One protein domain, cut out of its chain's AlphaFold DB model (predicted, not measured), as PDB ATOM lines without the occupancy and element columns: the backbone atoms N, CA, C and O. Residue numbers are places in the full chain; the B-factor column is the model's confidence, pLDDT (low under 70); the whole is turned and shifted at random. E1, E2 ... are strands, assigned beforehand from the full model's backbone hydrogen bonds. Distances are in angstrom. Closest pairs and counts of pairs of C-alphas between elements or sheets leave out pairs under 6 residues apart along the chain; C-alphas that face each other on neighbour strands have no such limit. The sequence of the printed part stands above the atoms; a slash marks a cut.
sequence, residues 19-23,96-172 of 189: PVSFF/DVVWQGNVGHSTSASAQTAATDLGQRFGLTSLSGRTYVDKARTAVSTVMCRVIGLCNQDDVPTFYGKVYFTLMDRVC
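Overview. This is residues 19 to 23 and 96 to 172 of the 189 residues of an uncharacterized protein of viral metagenome (UniProt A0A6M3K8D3). One strongly twisted sheet bends back on itself into two leaves that face each other, E1, E2 and E6 against E3 and E4, with E5 as the hinge. A long stretch without named elements, residues 103 to 120, joins E2 to E3. The printed part has 82 residues, with no named helix and six strands, E1 to E6 along the chain; the sheet's order is E1, E2, E6, E5, E3, E4, antiparallel throughout. The class is all strand, though only 34 residues are in named strands. The whole is compact and rounded, with a radius of gyration of the C-alphas of 11.6 A and spans of 29, 26 and 26 A.

Along the chain. E1, residues 19 to 22, begins at C-alpha 19 (59.070, -47.328, -18.232). E2, residues 97 to 102, is 16.3 A long. E3, residues 121 to 127, measures 19.1 A, and E4 has residues 130 to 134. E5 is residues 145 to 150. E6, residues 162 to 167, spans 15.6 A and ends at C-alpha 167 (49.924, -41.046, -20.445).

Arrangement. Edge strand E1 pairs with E2 through N 20 and O 98, 2.8 A. E2 pairs with E6 through N 99 and O 165, 2.8 A. Hairpin E5 and E6 has N 148 and O 164 at 2.8 A. E5 and E3 pair through N 145 and O 122, 3.0 A. Hairpin E3 and E4, with a tight link, has N 127 and O 130 at 2.8 A. Between the leaves, the closest C-alphas of E2 and E4, Asn 102 and Tyr 132, are 5.4 A apart. E1 and E4 are the edge strands and are apart.

Size, cuts and confidence. The farthest C-alphas, of Phe 23 and Thr 107, are 33.1 A apart. Residues 24 to 95 are not printed; C-alphas 23 and 96 are 5.5 A apart across the cut. The links E2 to E3 and E5 to E6 are long. Mean pLDDT of the printed part is 88.1; only residue 106 is under 70.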
ATOM      1  N   PRO A  19      59.542 -46.733 -16.995       94.00
ATOM      2  CA  PRO A  19      59.070 -47.328 -18.232       94.00
ATOM      3  C   PRO A  19      59.119 -48.857 -18.152       94.00
ATOM      4  O   PRO A  19      60.010 -49.431 -17.522       94.00
ATOM      5  N   VAL A  20      58.167 -49.514 -18.809       92.50
ATOM      6  CA  VAL A  20      58.106 -50.976 -18.958       92.50
ATOM      7  C   VAL A  20      58.381 -51.365 -20.402       92.50
ATOM      8  O   VAL A  20      59.231 -52.210 -20.663       92.50
ATOM      9  N   SER A  21      57.669 -50.741 -21.336       89.19
ATOM     10  CA  SER A  21      57.781 -51.024 -22.762       89.19
ATOM     11  C   SER A  21      57.266 -49.851 -23.589       89.19
ATOM     12  O   SER A  21      56.544 -48.985 -23.095       89.19
ATOM     13  N   PHE A  22      57.629 -49.837 -24.866       88.81
ATOM     14  CA  PHE A  22      56.975 -49.031 -25.888       88.81
ATOM     15  C   PHE A  22      56.027 -49.945 -26.678       88.81
ATOM     16  O   PHE A  22      56.380 -51.099 -26.930       88.81
ATOM     17  N   PHE A  23      54.840 -49.483 -27.083       83.88
ATOM     18  CA  PHE A  23      53.852 -50.357 -27.744       83.88
ATOM     19  C   PHE A  23      54.347 -50.982 -29.054       83.88
ATOM     20  O   PHE A  23      53.948 -52.093 -29.388       83.88
ATOM     21  N   ASP A  96      52.502 -43.709 -26.160       92.56
ATOM     22  CA  ASP A  96      52.952 -45.001 -26.672       92.56
ATOM     23  C   ASP A  96      53.827 -45.793 -25.691       92.56
ATOM     24  O   ASP A  96      54.220 -46.929 -25.970       92.56
ATOM     25  N   VAL A  97      54.160 -45.197 -24.544       94.25
ATOM     26  CA  VAL A  97      54.968 -45.833 -23.503       94.25
ATOM     27  C   VAL A  97      54.054 -46.390 -22.421       94.25
ATOM     28  O   VAL A  97      53.211 -45.683 -21.862       94.25
ATOM     29  N   VAL A  98      54.273 -47.657 -22.082       95.25
ATOM     30  CA  VAL A  98      53.698 -48.284 -20.897       95.25
ATOM     31  C   VAL A  98      54.590 -47.987 -19.705       95.25
ATOM     32  O   VAL A  98      55.776 -48.323 -19.679       95.25
ATOM     33  N   TRP A  99      53.986 -47.392 -18.690       95.69
ATOM     34  CA  TRP A  99      54.619 -47.042 -17.432       95.69
ATOM     35  C   TRP A  99      54.144 -47.974 -16.330       95.69
ATOM     36  O   TRP A  99      52.998 -48.419 -16.330       95.69
ATOM     37  N   GLN A 100      55.012 -48.227 -15.360       94.50
ATOM     38  CA  GLN A 100      54.648 -48.844 -14.093       94.50
ATOM     39  C   GLN A 100      54.804 -47.809 -12.987       94.50
ATOM     40  O   GLN A 100      55.851 -47.171 -12.875       94.50
ATOM     41  N   GLY A 101      53.789 -47.684 -12.138       92.56
ATOM     42  CA  GLY A 101      53.839 -46.829 -10.955       92.56
ATOM     43  C   GLY A 101      52.907 -47.326  -9.862       92.56
ATOM     44  O   GLY A 101      52.021 -48.146 -10.106       92.56
ATOM     45  N   ASN A 102      53.128 -46.848  -8.644       91.69
ATOM     46  CA  ASN A 102      52.267 -47.160  -7.513       91.69
ATOM     47  C   ASN A 102      50.988 -46.322  -7.569       91.69
ATOM     48  O   ASN A 102      51.015 -45.128  -7.876       91.69
ATOM     49  N   VAL A 103      49.875 -46.942  -7.199       90.12
ATOM     50  CA  VAL A 103      48.676 -46.222  -6.775       90.12
ATOM     51  C   VAL A 103      48.981 -45.550  -5.438       90.12
ATOM     52  O   VAL A 103      49.661 -46.135  -4.599       90.12
ATOM     53  N   GLY A 104      48.515 -44.324  -5.228       83.69
ATOM     54  CA  GLY A 104      48.687 -43.592  -3.971       83.69
ATOM     55  C   GLY A 104      47.737 -42.404  -3.886       83.69
ATOM     56  O   GLY A 104      47.152 -42.007  -4.885       83.69
ATOM     57  N   HIS A 105      47.533 -41.854  -2.691       72.38
ATOM     58  CA  HIS A 105      46.519 -40.820  -2.433       72.38
ATOM     59  C   HIS A 105      46.776 -40.099  -1.093       72.38
ATOM     60  O   HIS A 105      47.812 -40.277  -0.451       72.38
ATOM     61  N   SER A 106      45.765 -39.350  -0.644       64.69
ATOM     62  CA  SER A 106      45.626 -38.785   0.701       64.69
ATOM     63  C   SER A 106      44.631 -39.508   1.636       64.69
ATOM     64  O   SER A 106      44.574 -39.144   2.808       64.69
ATOM     65  N   THR A 107      43.813 -40.470   1.171       70.88
ATOM     66  CA  THR A 107      42.770 -41.135   2.007       70.88
ATOM     67  C   THR A 107      43.186 -42.546   2.442       70.88
ATOM     68  O   THR A 107      44.345 -42.729   2.755       70.88
ATOM     69  N   SER A 108      42.325 -43.573   2.479       71.88
ATOM     70  CA  SER A 108      42.765 -44.990   2.595       71.88
ATOM     71  C   SER A 108      42.271 -45.824   1.407       71.88
ATOM     72  O   SER A 108      43.050 -46.564   0.816       71.88
ATOM     73  N   ALA A 109      41.046 -45.593   0.932       73.62
ATOM     74  CA  ALA A 109      40.466 -46.334  -0.190       73.62
ATOM     75  C   ALA A 109      41.193 -46.129  -1.540       73.62
ATOM     76  O   ALA A 109      41.459 -47.097  -2.246       73.62
ATOM     77  N   SER A 110      41.576 -44.900  -1.906       79.00
ATOM     78  CA  SER A 110      42.308 -44.621  -3.162       79.00
ATOM     79  C   SER A 110      43.790 -45.055  -3.210       79.00
ATOM     80  O   SER A 110      44.413 -44.846  -4.243       79.00
ATOM     81  N   ALA A 111      44.355 -45.692  -2.175       82.62
ATOM     82  CA  ALA A 111      45.696 -46.303  -2.222       82.62
ATOM     83  C   ALA A 111      45.632 -47.806  -2.468       82.62
ATOM     84  O   ALA A 111      46.670 -48.435  -2.643       82.62
ATOM     85  N   GLN A 112      44.443 -48.403  -2.466       88.88
ATOM     86  CA  GLN A 112      44.283 -49.808  -2.803       88.88
ATOM     87  C   GLN A 112      44.086 -49.957  -4.305       88.88
ATOM     88  O   GLN A 112      43.300 -49.220  -4.904       88.88
ATOM     89  N   THR A 113      44.770 -50.922  -4.909       90.31
ATOM     90  CA  THR A 113      44.434 -51.390  -6.258       90.31
ATOM     91  C   THR A 113      43.066 -52.068  -6.255       90.31
ATOM     92  O   THR A 113      42.673 -52.706  -5.280       90.31
ATOM     93  N   ALA A 114      42.326 -51.934  -7.351       90.88
ATOM     94  CA  ALA A 114      41.054 -52.609  -7.563       90.88
ATOM     95  C   ALA A 114      40.937 -53.079  -9.016       90.88
ATOM     96  O   ALA A 114      41.423 -52.417  -9.930       90.88
ATOM     97  N   ALA A 115      40.230 -54.188  -9.249       91.75
ATOM     98  CA  ALA A 115      39.942 -54.673 -10.604       91.75
ATOM     99  C   ALA A 115      39.233 -53.607 -11.463       91.75
ATOM    100  O   ALA A 115      39.484 -53.489 -12.658       91.75
ATOM    101  N   THR A 116      38.401 -52.781 -10.825       93.75
ATOM    102  CA  THR A 116      37.676 -51.674 -11.454       93.75
ATOM    103  C   THR A 116      38.562 -50.505 -11.872       93.75
ATOM    104  O   THR A 116      38.075 -49.627 -12.576       93.75
ATOM    105  N   ASP A 117      39.836 -50.471 -11.468       93.56
ATOM    106  CA  ASP A 117      40.775 -49.433 -11.902       93.56
ATOM    107  C   ASP A 117      41.156 -49.603 -13.380       93.56
ATOM    108  O   ASP A 117      41.565 -48.642 -14.029       93.56
ATOM    109  N   LEU A 118      41.003 -50.806 -13.944       95.38
ATOM    110  CA  LEU A 118      41.337 -51.083 -15.334       95.38
ATOM    111  C   LEU A 118      40.492 -50.235 -16.300       95.38
ATOM    112  O   LEU A 118      39.265 -50.219 -16.238       95.38
ATOM    113  N   GLY A 119      41.159 -49.529 -17.214       94.19
ATOM    114  CA  GLY A 119      40.530 -48.629 -18.184       94.19
ATOM    115  C   GLY A 119      40.159 -47.251 -17.628       94.19
ATOM    116  O   GLY A 119      39.836 -46.354 -18.414       94.19
ATOM    117  N   GLN A 120      40.245 -47.047 -16.309       96.31
ATOM    118  CA  GLN A 120      39.936 -45.766 -15.678       96.31
ATOM    119  C   GLN A 120      41.020 -44.725 -15.947       96.31
ATOM    120  O   GLN A 120      42.178 -45.038 -16.248       96.31
ATOM    121  N   ARG A 121      40.612 -43.456 -15.849       94.94
ATOM    122  CA  ARG A 121      41.488 -42.297 -16.014       94.94
ATOM    123  C   ARG A 121      41.718 -41.641 -14.665       94.94
ATOM    124  O   ARG A 121      40.761 -41.293 -13.979       94.94
ATOM    125  N   PHE A 122      42.983 -41.438 -14.335       93.12
ATOM    126  CA  PHE A 122      43.398 -40.871 -13.062       93.12
ATOM    127  C   PHE A 122      44.430 -39.772 -13.275       93.12
ATOM    128  O   PHE A 122      45.051 -39.655 -14.338       93.12
ATOM    129  N   GLY A 123      44.588 -38.928 -12.265       91.50
ATOM    130  CA  GLY A 123      45.669 -37.963 -12.197       91.50
ATOM    131  C   GLY A 123      46.962 -38.609 -11.726       91.50
ATOM    132  O   GLY A 123      46.983 -39.724 -11.202       91.50
ATOM    133  N   LEU A 124      48.050 -37.869 -11.891       90.50
ATOM    134  CA  LEU A 124      49.313 -38.161 -11.231       90.50
ATOM    135  C   LEU A 124      49.550 -37.108 -10.152       90.50
ATOM    136  O   LEU A 124      49.274 -35.926 -10.357       90.50
ATOM    137  N   THR A 125      50.063 -37.536  -9.006       87.69
ATOM    138  CA  THR A 125      50.402 -36.642  -7.895       87.69
ATOM    139  C   THR A 125      51.823 -36.902  -7.432       87.69
ATOM    140  O   THR A 125      52.290 -38.043  -7.446       87.69
ATOM    141  N   SER A 126      52.516 -35.848  -7.022       84.25
ATOM    142  CA  SER A 126      53.853 -35.933  -6.448       84.25
ATOM    143  C   SER A 126      53.780 -35.757  -4.934       84.25
ATOM    144  O   SER A 126      53.541 -34.654  -4.445       84.25
ATOM    145  N   LEU A 127      54.042 -36.825  -4.180       78.56
ATOM    146  CA  LEU A 127      54.030 -36.833  -2.716       78.56
ATOM    147  C   LEU A 127      55.364 -37.366  -2.184       78.56
ATOM    148  O   LEU A 127      55.833 -38.419  -2.603       78.56
ATOM    149  N   SER A 128      55.990 -36.633  -1.259       77.50
ATOM    150  CA  SER A 128      57.216 -37.061  -0.560       77.50
ATOM    151  C   SER A 128      58.346 -37.546  -1.486       77.50
ATOM    152  O   SER A 128      59.008 -38.546  -1.207       77.50
ATOM    153  N   GLY A 129      58.565 -36.840  -2.600       78.00
ATOM    154  CA  GLY A 129      59.635 -37.167  -3.549       78.00
ATOM    155  C   GLY A 129      59.312 -38.334  -4.490       78.00
ATOM    156  O   GLY A 129      60.232 -38.998  -4.964       78.00
ATOM    157  N   ARG A 130      58.026 -38.650  -4.698       84.12
ATOM    158  CA  ARG A 130      57.570 -39.787  -5.508       84.12
ATOM    159  C   ARG A 130      56.310 -39.427  -6.285       84.12
ATOM    160  O   ARG A 130      55.445 -38.729  -5.759       84.12
ATOM    161  N   THR A 131      56.182 -39.952  -7.499       90.25
ATOM    162  CA  THR A 131      54.944 -39.851  -8.277       90.25
ATOM    163  C   THR A 131      54.056 -41.074  -8.071       90.25
ATOM    164  O   THR A 131      54.528 -42.207  -8.147       90.25
ATOM    165  N   TYR A 132      52.764 -40.824  -7.866       90.44
ATOM    166  CA  TYR A 132      51.724 -41.833  -7.699       90.44
ATOM    167  C   TYR A 132      50.592 -41.639  -8.703       90.44
ATOM    168  O   TYR A 132      50.284 -40.509  -9.093       90.44
ATOM    169  N   VAL A 133      49.936 -42.744  -9.058       92.44
ATOM    170  CA  VAL A 133      48.625 -42.735  -9.714       92.44
ATOM    171  C   VAL A 133      47.567 -42.431  -8.656       92.44
ATOM    172  O   VAL A 133      47.337 -43.239  -7.756       92.44
ATOM    173  N   ASP A 134      46.946 -41.257  -8.760       91.00
ATOM    174  CA  ASP A 134      46.003 -40.739  -7.771       91.00
ATOM    175  C   ASP A 134      44.558 -40.987  -8.202       91.00
ATOM    176  O   ASP A 134      43.982 -40.257  -9.016       91.00
ATOM    177  N   LYS A 135      43.951 -42.017  -7.604       90.88
ATOM    178  CA  LYS A 135      42.567 -42.418  -7.889       90.88
ATOM    179  C   LYS A 135      41.522 -41.401  -7.427       90.88
ATOM    180  O   LYS A 135      40.374 -41.496  -7.852       90.88
ATOM    181  N   ALA A 136      41.880 -40.445  -6.566       89.06
ATOM    182  CA  ALA A 136      40.972 -39.362  -6.187       89.06
ATOM    183  C   ALA A 136      40.920 -38.249  -7.251       89.06
ATOM    184  O   ALA A 136      39.966 -37.473  -7.289       89.06
ATOM    185  N   ARG A 137      41.918 -38.176  -8.141       88.00
ATOM    186  CA  ARG A 137      42.000 -37.173  -9.210       88.00
ATOM    187  C   ARG A 137      41.359 -37.685 -10.494       88.00
ATOM    188  O   ARG A 137      42.036 -38.161 -11.399       88.00
ATOM    189  N   THR A 138      40.039 -37.580 -10.572       88.88
ATOM    190  CA  THR A 138      39.243 -38.031 -11.729       88.88
ATOM    191  C   THR A 138      38.682 -36.884 -12.570       88.88
ATOM    192  O   THR A 138      38.127 -37.115 -13.643       88.88
ATOM    193  N   ALA A 139      38.840 -35.634 -12.122       85.69
ATOM    194  CA  ALA A 139      38.352 -34.470 -12.852       85.69
ATOM    195  C   ALA A 139      39.079 -34.316 -14.194       85.69
ATOM    196  O   ALA A 139      40.302 -34.476 -14.264       85.69
ATOM    197  N   VAL A 140      38.351 -33.921 -15.243       79.88
ATOM    198  CA  VAL A 140      38.895 -33.736 -16.601       79.88
ATOM    199  C   VAL A 140      40.099 -32.797 -16.619       79.88
ATOM    200  O   VAL A 140      41.007 -33.017 -17.407       79.88
ATOM    201  N   SER A 141      40.181 -31.805 -15.737       78.38
ATOM    202  CA  SER A 141      41.339 -30.904 -15.643       78.38
ATOM    203  C   SER A 141      42.604 -31.546 -15.059       78.38
ATOM    204  O   SER A 141      43.694 -31.000 -15.199       78.38
ATOM    205  N   THR A 142      42.468 -32.703 -14.406       81.25
ATOM    206  CA  THR A 142      43.522 -33.351 -13.609       81.25
ATOM    207  C   THR A 142      43.886 -34.755 -14.069       81.25
ATOM    208  O   THR A 142      44.930 -35.251 -13.661       81.25
ATOM    209  N   VAL A 143      43.063 -35.410 -14.898       87.62
ATOM    210  CA  VAL A 143      43.392 -36.750 -15.404       87.62
ATOM    211  C   VAL A 143      44.550 -36.689 -16.395       87.62
ATOM    212  O   VAL A 143      44.546 -35.903 -17.349       87.62
ATOM    213  N   MET A 144      45.541 -37.539 -16.158       89.38
ATOM    214  CA  MET A 144      46.818 -37.547 -16.867       89.38
ATOM    215  C   MET A 144      47.162 -38.906 -17.454       89.38
ATOM    216  O   MET A 144      47.899 -38.972 -18.433       89.38
ATOM    217  N   CYS A 145      46.644 -39.982 -16.867       93.56
ATOM    218  CA  CYS A 145      46.940 -41.332 -17.299       93.56
ATOM    219  C   CYS A 145      45.679 -42.179 -17.434       93.56
ATOM    220  O   CYS A 145      44.624 -41.870 -16.873       93.56
ATOM    221  N   ARG A 146      45.805 -43.266 -18.192       95.69
ATOM    222  CA  ARG A 146      44.835 -44.357 -18.236       95.69
ATOM    223  C   ARG A 146      45.499 -45.621 -17.722       95.69
ATOM    224  O   ARG A 146      46.553 -46.004 -18.229       95.69
ATOM    225  N   VAL A 147      44.870 -46.286 -16.760       96.62
ATOM    226  CA  VAL A 147      45.321 -47.598 -16.288       96.62
ATOM    227  C   VAL A 147      44.986 -48.643 -17.347       96.62
ATOM    228  O   VAL A 147      43.840 -48.757 -17.779       96.62
ATOM    229  N   ILE A 148      45.991 -49.400 -17.774       96.56
ATOM    230  CA  ILE A 148      45.874 -50.436 -18.812       96.56
ATOM    231  C   ILE A 148      46.101 -51.846 -18.267       96.56
ATOM    232  O   ILE A 148      45.893 -52.821 -18.982       96.56
ATOM    233  N   GLY A 149      46.529 -51.965 -17.011       95.06
ATOM    234  CA  GLY A 149      46.765 -53.248 -16.371       95.06
ATOM    235  C   GLY A 149      47.057 -53.098 -14.886       95.06
ATOM    236  O   GLY A 149      47.450 -52.030 -14.413       95.06
ATOM    237  N   LEU A 150      46.884 -54.192 -14.158       93.38
ATOM    238  CA  LEU A 150      47.332 -54.326 -12.777       93.38
ATOM    239  C   LEU A 150      48.645 -55.114 -12.773       93.38
ATOM    240  O   LEU A 150      48.872 -55.951 -13.646       93.38
ATOM    241  N   CYS A 151      49.539 -54.818 -11.834       89.69
ATOM    242  CA  CYS A 151      50.816 -55.514 -11.749       89.69
ATOM    243  C   CYS A 151      50.614 -56.935 -11.213       89.69
ATOM    244  O   CYS A 151      50.240 -57.102 -10.061       89.69
ATOM    245  N   ASN A 152      50.956 -57.955 -12.006       83.50
ATOM    246  CA  ASN A 152      50.798 -59.372 -11.631       83.50
ATOM    247  C   ASN A 152      51.653 -59.810 -10.423       83.50
ATOM    248  O   ASN A 152      51.534 -60.941  -9.966       83.50
ATOM    249  N   GLN A 153      52.561 -58.951  -9.950       83.25
ATOM    250  CA  GLN A 153      53.369 -59.192  -8.749       83.25
ATOM    251  C   GLN A 153      52.653 -58.789  -7.452       83.25
ATOM    252  O   GLN A 153      53.135 -59.143  -6.379       83.25
ATOM    253  N   ASP A 154      51.556 -58.032  -7.546       81.94
ATOM    254  CA  ASP A 154      50.795 -57.541  -6.402       81.94
ATOM    255  C   ASP A 154      49.383 -58.156  -6.440       81.94
ATOM    256  O   ASP A 154      48.743 -58.194  -7.491       81.94
ATOM    257  N   ASP A 155      48.876 -58.607  -5.291       85.56
ATOM    258  CA  ASP A 155      47.493 -59.078  -5.178       85.56
ATOM    259  C   ASP A 155      46.500 -57.906  -5.301       85.56
ATOM    260  O   ASP A 155      46.845 -56.732  -5.123       85.56
ATOM    261  N   VAL A 156      45.230 -58.204  -5.570       84.19
ATOM    262  CA  VAL A 156      44.158 -57.197  -5.585       84.19
ATOM    263  C   VAL A 156      43.160 -57.512  -4.464       84.19
ATOM    264  O   VAL A 156      42.563 -58.588  -4.503       84.19
ATOM    265  N   PRO A 157      42.917 -56.600  -3.498       85.69
ATOM    266  CA  PRO A 157      43.504 -55.265  -3.347       85.69
ATOM    267  C   PRO A 157      44.862 -55.272  -2.621       85.69
ATOM    268  O   PRO A 157      45.010 -55.906  -1.579       85.69
ATOM    269  N   THR A 158      45.816 -54.463  -3.090       85.75
ATOM    270  CA  THR A 158      47.073 -54.174  -2.373       85.75
ATOM    271  C   THR A 158      47.198 -52.681  -2.101       85.75
ATOM    272  O   THR A 158      47.036 -51.853  -3.001       85.75
ATOM    273  N   PHE A 159      47.519 -52.326  -0.854       84.69
ATOM    274  CA  PHE A 159      47.790 -50.941  -0.469       84.69
ATOM    275  C   PHE A 159      49.123 -50.464  -1.059       84.69
ATOM    276  O   PHE A 159      50.149 -51.129  -0.913       84.69
ATOM    277  N   TYR A 160      49.094 -49.310  -1.720       86.50
ATOM    278  CA  TYR A 160      50.153 -48.809  -2.592       86.50
ATOM    279  C   TYR A 160      50.604 -49.827  -3.656       86.50
ATOM    280  O   TYR A 160      51.785 -49.871  -4.012       86.50
ATOM    281  N   GLY A 161      49.683 -50.663  -4.151       89.00
ATOM    282  CA  GLY A 161      49.963 -51.624  -5.222       89.00
ATOM    283  C   GLY A 161      50.329 -50.940  -6.543       89.00
ATOM    284  O   GLY A 161      50.080 -49.747  -6.740       89.00
ATOM    285  N   LYS A 162      50.951 -51.688  -7.454       91.62
ATOM    286  CA  LYS A 162      51.439 -51.172  -8.737       91.62
ATOM    287  C   LYS A 162      50.427 -51.394  -9.855       91.62
ATOM    288  O   LYS A 162      49.744 -52.416  -9.925       91.62
ATOM    289  N   VAL A 163      50.384 -50.439 -10.773       94.44
ATOM    290  CA  VAL A 163      49.565 -50.486 -11.986       94.44
ATOM    291  C   VAL A 163      50.412 -50.182 -13.210       94.44
ATOM    292  O   VAL A 163      51.412 -49.462 -13.129       94.44
ATOM    293  N   TYR A 164      49.981 -50.723 -14.344       95.69
ATOM    294  CA  TYR A 164      50.467 -50.329 -15.656       95.69
ATOM    295  C   TYR A 164      49.562 -49.239 -16.214       95.69
ATOM    296  O   TYR A 164      48.336 -49.375 -16.201       95.69
ATOM    297  N   PHE A 165      50.150 -48.162 -16.719       96.44
ATOM    298  CA  PHE A 165      49.398 -47.041 -17.266       96.44
ATOM    299  C   PHE A 165      50.075 -46.432 -18.490       96.44
ATOM    300  O   PHE A 165      51.273 -46.586 -18.706       96.44
ATOM    301  N   THR A 166      49.287 -45.714 -19.279       95.94
ATOM    302  CA  THR A 166      49.755 -44.846 -20.367       95.94
ATOM    303  C   THR A 166      49.433 -43.403 -20.030       95.94
ATOM    304  O   THR A 166      48.502 -43.131 -19.266       95.94
ATOM    305  N   LEU A 167      50.202 -42.471 -20.582       93.62
ATOM    306  CA  LEU A 167      49.924 -41.046 -20.445       93.62
ATOM    307  C   LEU A 167      48.932 -40.583 -21.512       93.62
ATOM    308  O   LEU A 167      48.883 -41.111 -22.618       93.62
ATOM    309  N   MET A 168      48.132 -39.576 -21.182       90.81
ATOM    310  CA  MET A 168      47.277 -38.907 -22.157       90.81
ATOM    311  C   MET A 168      48.110 -37.935 -23.002       90.81
ATOM    312  O   MET A 168      48.886 -37.161 -22.458       90.81
ATOM    313  N   ASP A 169      47.891 -37.891 -24.315       86.44
ATOM    314  CA  ASP A 169      48.678 -37.042 -25.231       86.44
ATOM    315  C   ASP A 169      48.709 -35.553 -24.835       86.44
ATOM    316  O   ASP A 169      49.734 -34.871 -24.906       86.44
ATOM    317  N   ARG A 170      47.590 -35.045 -24.312       83.19
ATOM    318  CA  ARG A 170      47.463 -33.665 -23.818       83.19
ATOM    319  C   ARG A 170      48.386 -33.302 -22.654       83.19
ATOM    320  O   ARG A 170      48.579 -32.119 -22.410       83.19
ATOM    321  N   VAL A 171      48.921 -34.285 -21.928       86.88
ATOM    322  CA  VAL A 171      49.838 -34.017 -20.811       86.88
ATOM    323  C   VAL A 171      51.305 -34.081 -21.212       86.88
ATOM    324  O   VAL A 171      52.143 -33.691 -20.410       86.88
ATOM    325  N   CYS A 172      51.643 -34.537 -22.418       89.00
ATOM    326  CA  CYS A 172      53.029 -34.618 -22.877       89.00
ATOM    327  C   CYS A 172      53.498 -33.271 -23.447       89.00
ATOM    328  O   CYS A 172      52.903 -32.758 -24.393       89.00
TER     329      CYS A 172